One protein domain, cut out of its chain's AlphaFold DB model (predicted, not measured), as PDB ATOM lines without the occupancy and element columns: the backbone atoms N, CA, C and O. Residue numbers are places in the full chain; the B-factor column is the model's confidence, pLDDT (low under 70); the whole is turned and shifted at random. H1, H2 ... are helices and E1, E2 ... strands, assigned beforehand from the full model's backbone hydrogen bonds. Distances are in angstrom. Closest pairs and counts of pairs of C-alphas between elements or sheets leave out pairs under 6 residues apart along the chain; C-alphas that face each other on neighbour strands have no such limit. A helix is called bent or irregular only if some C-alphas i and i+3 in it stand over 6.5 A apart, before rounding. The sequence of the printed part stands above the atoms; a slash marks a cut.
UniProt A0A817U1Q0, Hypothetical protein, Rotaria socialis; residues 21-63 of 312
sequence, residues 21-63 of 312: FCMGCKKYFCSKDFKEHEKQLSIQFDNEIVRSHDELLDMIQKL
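What this domain is: This is residues 21 to 63 of the 312 residues of the protein "Hypothetical protein" of Rotaria socialis (UniProt A0A817U1Q0). One long helix, H1, makes nearly the whole length of this rod, and a small hook of chain sits at the end where H1 begins. In the hook, residues 21 to 22 and 27 to 28 come side by side, antiparallel, and the short strand E1 leads out of it into the helix; the far part of H1, residues 39 to 62, sticks out alone. The printed part has 43 residues with one named strand and one named helix, in the order E1, H1, and its class is mostly helix. The whole is extended, with a radius of gyration of the C-alphas of 15.2 A and spans of 47 by 17 by 7 A.

Where its parts are: H1 is residues 31 to 62, 44.7 A from first to last C-alpha, from C-alpha 31 at (461.873, 411.382, 301.595) to C-alpha 62 at (492.945, 425.089, 330.720). It is neither bent nor irregular, but only just: C-alphas 47 and 50 are 6.2 A apart. E1 is residues 27 to 29, beginning with C-alpha 27 at (469.525, 419.372, 295.330).

How they stand to each other: In H1, 24 of 28 O i to N i+4 pairs are within hydrogen-bond range. A tight link of one residue, Cys 30, joins E1 to H1. The two meet only through their link, and they are near each other, with 5 pairs of C-alphas within 10 A. E1 pairs with no named strand, but its residues 27 to 28 pair with residues 21 to 22, antiparallel.

The domain as a whole: The two C-alphas farthest apart are those of Cys 30 and Leu 63, 47.7 A. Residues 39 to 63 stand free, of which 39 to 62 belong to H1. The printed part has no cut. Its mean pLDDT is 81.2, and residue 63 is under 70 in this predicted model.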
ATOM      1  N   PHE A  21     463.471 419.663 298.586       77.50
ATOM      2  CA  PHE A  21     464.627 420.430 298.136       77.50
ATOM      3  C   PHE A  21     465.445 420.923 299.332       77.50
ATOM      4  O   PHE A  21     464.883 421.512 300.254       77.50
ATOM      5  N   CYS A  22     466.761 420.701 299.320       80.75
ATOM      6  CA  CYS A  22     467.672 421.277 300.312       80.75
ATOM      7  C   CYS A  22     468.252 422.590 299.778       80.75
ATOM      8  O   CYS A  22     468.954 422.583 298.768       80.75
ATOM      9  N   MET A  23     468.010 423.707 300.472       75.00
ATOM     10  CA  MET A  23     468.523 425.024 300.067       75.00
ATOM     11  C   MET A  23     470.049 425.146 300.199       75.00
ATOM     12  O   MET A  23     470.665 425.838 299.391       75.00
ATOM     13  N   GLY A  24     470.665 424.441 301.157       75.44
ATOM     14  CA  GLY A  24     472.121 424.445 301.350       75.44
ATOM     15  C   GLY A  24     472.868 423.720 300.229       75.44
ATOM     16  O   GLY A  24     473.806 424.257 299.650       75.44
ATOM     17  N   CYS A  25     472.408 422.521 299.859       79.75
ATOM     18  CA  CYS A  25     473.042 421.715 298.808       79.75
ATOM     19  C   CYS A  25     472.476 421.959 297.399       79.75
ATOM     20  O   CYS A  25     473.014 421.413 296.438       79.75
ATOM     21  N   LYS A  26     471.383 422.727 297.277       79.94
ATOM     22  CA  LYS A  26     470.632 423.007 296.037       79.94
ATOM     23  C   LYS A  26     470.272 421.750 295.230       79.94
ATOM     24  O   LYS A  26     470.376 421.735 294.007       79.94
ATOM     25  N   LYS A  27     469.858 420.683 295.919       80.25
ATOM     26  CA  LYS A  27     469.525 419.372 295.330       80.25
ATOM     27  C   LYS A  27     468.153 418.885 295.791       80.25
ATOM     28  O   LYS A  27     467.712 419.213 296.898       80.25
ATOM     29  N   TYR A  28     467.497 418.088 294.946       78.00
ATOM     30  CA  TYR A  28     466.209 417.456 295.234       78.00
ATOM     31  C   TYR A  28     466.423 416.026 295.735       78.00
ATOM     32  O   TYR A  28     467.162 415.250 295.141       78.00
ATOM     33  N   PHE A  29     465.754 415.651 296.819       81.50
ATOM     34  CA  PHE A  29     465.884 414.350 297.466       81.50
ATOM     35  C   PHE A  29     464.516 413.681 297.622       81.50
ATOM     36  O   PHE A  29     463.486 414.341 297.805       81.50
ATOM     37  N   CYS A  30     464.488 412.348 297.583       83.38
ATOM     38  CA  CYS A  30     463.318 411.596 298.022       83.38
ATOM     39  C   CYS A  30     463.237 411.605 299.560       83.38
ATOM     40  O   CYS A  30     464.228 411.845 300.245       83.38
ATOM     41  N   SER A  31     462.069 411.308 300.137       78.31
ATOM     42  CA  SER A  31     461.873 411.382 301.595       78.31
ATOM     43  C   SER A  31     462.801 410.472 302.415       78.31
ATOM     44  O   SER A  31     463.029 410.767 303.584       78.31
ATOM     45  N   LYS A  32     463.306 409.369 301.841       80.94
ATOM     46  CA  LYS A  32     464.263 408.474 302.513       80.94
ATOM     47  C   LYS A  32     465.670 409.073 302.505       80.94
ATOM     48  O   LYS A  32     466.245 409.258 303.570       80.94
ATOM     49  N   ASP A  33     466.162 409.461 301.332       80.50
ATOM     50  CA  ASP A  33     467.515 410.014 301.174       80.50
ATOM     51  C   ASP A  33     467.653 411.402 301.815       80.50
ATOM     52  O   ASP A  33     468.725 411.756 302.289       80.50
ATOM     53  N   PHE A  34     466.562 412.172 301.907       80.19
ATOM     54  CA  PHE A  34     466.550 413.440 302.641       80.19
ATOM     55  C   PHE A  34     466.725 413.238 304.152       80.19
ATOM     56  O   PHE A  34     467.448 413.999 304.780       80.19
ATOM     57  N   LYS A  35     466.101 412.203 304.740       81.88
ATOM     58  CA  LYS A  35     466.301 411.866 306.162       81.88
ATOM     59  C   LYS A  35     467.723 411.391 306.432       81.88
ATOM     60  O   LYS A  35     468.256 411.656 307.499       81.88
ATOM     61  N   GLU A  36     468.327 410.682 305.482       83.88
ATOM     62  CA  GLU A  36     469.727 410.284 305.603       83.88
ATOM     63  C   GLU A  36     470.657 411.496 305.475       83.88
ATOM     64  O   GLU A  36     471.557 411.662 306.287       83.88
ATOM     65  N   HIS A  37     470.382 412.413 304.546       82.44
ATOM     66  CA  HIS A  37     471.098 413.685 304.433       82.44
ATOM     67  C   HIS A  37     470.999 414.536 305.714       82.44
ATOM     68  O   HIS A  37     472.007 415.059 306.177       82.44
ATOM     69  N   GLU A  38     469.815 414.624 306.321       78.19
ATOM     70  CA  GLU A  38     469.589 415.318 307.596       78.19
ATOM     71  C   GLU A  38     470.371 414.673 308.754       78.19
ATOM     72  O   GLU A  38     470.982 415.379 309.552       78.19
ATOM     73  N   LYS A  39     470.446 413.335 308.806       84.94
ATOM     74  CA  LYS A  39     471.309 412.632 309.769       84.94
ATOM     75  C   LYS A  39     472.788 412.930 309.550       84.94
ATOM     76  O   LYS A  39     473.496 413.144 310.526       84.94
ATOM     77  N   GLN A  40     473.254 412.966 308.301       83.69
ATOM     78  CA  GLN A  40     474.645 413.321 307.999       83.69
ATOM     79  C   GLN A  40     474.964 414.755 308.441       83.69
ATOM     80  O   GLN A  40     476.028 414.989 308.999       83.69
ATOM     81  N   LEU A  41     474.025 415.694 308.277       82.12
ATOM     82  CA  LEU A  41     474.172 417.060 308.787       82.12
ATOM     83  C   LEU A  41     474.193 417.116 310.320       82.12
ATOM     84  O   LEU A  41     474.984 417.872 310.873       82.12
ATOM     85  N   SER A  42     473.382 416.307 311.010       82.50
ATOM     86  CA  SER A  42     473.440 416.186 312.477       82.50
ATOM     87  C   SER A  42     474.797 415.659 312.940       82.50
ATOM     88  O   SER A  42     475.406 416.235 313.831       82.50
ATOM     89  N   ILE A  43     475.308 414.610 312.287       84.81
ATOM     90  CA  ILE A  43     476.631 414.040 312.580       84.81
ATOM     91  C   ILE A  43     477.731 415.074 312.320       84.81
ATOM     92  O   ILE A  43     478.671 415.188 313.103       84.81
ATOM     93  N   GLN A  44     477.625 415.835 311.231       84.44
ATOM     94  CA  GLN A  44     478.573 416.895 310.913       84.44
ATOM     95  C   GLN A  44     478.529 418.016 311.959       84.44
ATOM     96  O   GLN A  44     479.577 418.469 312.406       84.44
ATOM     97  N   PHE A  45     477.339 418.428 312.395       78.94
ATOM     98  CA  PHE A  45     477.172 419.436 313.439       78.94
ATOM     99  C   PHE A  45     477.793 418.988 314.770       78.94
ATOM    100  O   PHE A  45     478.549 419.746 315.376       78.94
ATOM    101  N   ASP A  46     477.553 417.745 315.182       85.44
ATOM    102  CA  ASP A  46     478.121 417.200 316.417       85.44
ATOM    103  C   ASP A  46     479.657 417.081 316.331       85.44
ATOM    104  O   ASP A  46     480.379 417.450 317.259       85.44
ATOM    105  N   ASN A  47     480.188 416.627 315.192       82.81
ATOM    106  CA  ASN A  47     481.626 416.398 315.029       82.81
ATOM    107  C   ASN A  47     482.443 417.669 314.777       82.81
ATOM    108  O   ASN A  47     483.588 417.740 315.220       82.81
ATOM    109  N   GLU A  48     481.905 418.630 314.024       85.12
ATOM    110  CA  GLU A  48     482.636 419.836 313.618       85.12
ATOM    111  C   GLU A  48     482.327 421.026 314.521       85.12
ATOM    112  O   GLU A  48     483.227 421.794 314.835       85.12
ATOM    113  N   ILE A  49     481.074 421.196 314.952       81.56
ATOM    114  CA  ILE A  49     480.669 422.381 315.715       81.56
ATOM    115  C   ILE A  49     480.703 422.096 317.209       81.56
ATOM    116  O   ILE A  49     481.379 422.817 317.938       81.56
ATOM    117  N   VAL A  50     480.012 421.049 317.670       83.00
ATOM    118  CA  VAL A  50     479.938 420.736 319.108       83.00
ATOM    119  C   VAL A  50     481.313 420.336 319.634       83.00
ATOM    120  O   VAL A  50     481.764 420.890 320.632       83.00
ATOM    121  N   ARG A  51     482.042 419.475 318.913       84.94
ATOM    122  CA  ARG A  51     483.400 419.094 319.320       84.94
ATOM    123  C   ARG A  51     484.361 420.284 319.371       84.94
ATOM    124  O   ARG A  51     485.060 420.436 320.364       84.94
ATOM    125  N   SER A  52     484.382 421.146 318.350       81.50
ATOM    126  CA  SER A  52     485.247 422.336 318.370       81.50
ATOM    127  C   SER A  52     484.830 423.350 319.434       81.50
ATOM    128  O   SER A  52     485.689 423.991 320.030       81.50
ATOM    129  N   HIS A  53     483.534 423.488 319.715       86.25
ATOM    130  CA  HIS A  53     483.047 424.297 320.827       86.25
ATOM    131  C   HIS A  53     483.552 423.766 322.175       86.25
ATOM    132  O   HIS A  53     484.079 424.535 322.977       86.25
ATOM    133  N   ASP A  54     483.441 422.459 322.405       86.75
ATOM    134  CA  ASP A  54     483.872 421.833 323.654       86.75
ATOM    135  C   ASP A  54     485.401 421.860 323.801       86.75
ATOM    136  O   ASP A  54     485.905 422.130 324.889       86.75
ATOM    137  N   GLU A  55     486.147 421.694 322.704       88.06
ATOM    138  CA  GLU A  55     487.601 421.901 322.653       88.06
ATOM    139  C   GLU A  55     487.980 423.352 323.009       88.06
ATOM    140  O   GLU A  55     488.939 423.573 323.748       88.06
ATOM    141  N   LEU A  56     487.228 424.353 322.531       85.88
ATOM    142  CA  LEU A  56     487.445 425.764 322.882       85.88
ATOM    143  C   LEU A  56     487.101 426.061 324.344       85.88
ATOM    144  O   LEU A  56     487.827 426.816 324.990       85.88
ATOM    145  N   LEU A  57     486.040 425.465 324.889       82.38
ATOM    146  CA  LEU A  57     485.714 425.594 326.309       82.38
ATOM    147  C   LEU A  57     486.770 424.939 327.202       82.38
ATOM    148  O   LEU A  57     487.155 425.529 328.210       82.38
ATOM    149  N   ASP A  58     487.267 423.764 326.820       83.88
ATOM    150  CA  ASP A  58     488.356 423.080 327.515       83.88
ATOM    151  C   ASP A  58     489.661 423.884 327.420       83.88
ATOM    152  O   ASP A  58     490.341 424.063 328.426       83.88
ATOM    153  N   MET A  59     489.968 424.479 326.261       81.31
ATOM    154  CA  MET A  59     491.080 425.425 326.126       81.31
ATOM    155  C   MET A  59     490.915 426.632 327.052       81.31
ATOM    156  O   MET A  59     491.865 426.978 327.741       81.31
ATOM    157  N   ILE A  60     489.730 427.244 327.135       77.81
ATOM    158  CA  ILE A  60     489.474 428.383 328.035       77.81
ATOM    159  C   ILE A  60     489.574 427.977 329.511       77.81
ATOM    160  O   ILE A  60     490.052 428.765 330.322       77.81
ATOM    161  N   GLN A  61     489.148 426.767 329.877       75.62
ATOM    162  CA  GLN A  61     489.291 426.257 331.245       75.62
ATOM    163  C   GLN A  61     490.734 425.867 331.593       75.62
ATOM    164  O   GLN A  61     491.110 425.954 332.762       75.62
ATOM    165  N   LYS A  62     491.520 425.433 330.598       72.19
ATOM    166  CA  LYS A  62     492.945 425.089 330.720       72.19
ATOM    167  C   LYS A  62     493.882 426.283 330.589       72.19
ATOM    168  O   LYS A  62     495.026 426.155 331.016       72.19
ATOM    169  N   LEU A  63     493.440 427.407 330.012       67.88
ATOM    170  CA  LEU A  63     494.134 428.683 330.165       67.88
ATOM    171  C   LEU A  63     494.272 428.904 331.669       67.88
ATOM    172  O   LEU A  63     493.271 429.029 332.378       67.88
TER     173      LEU A  63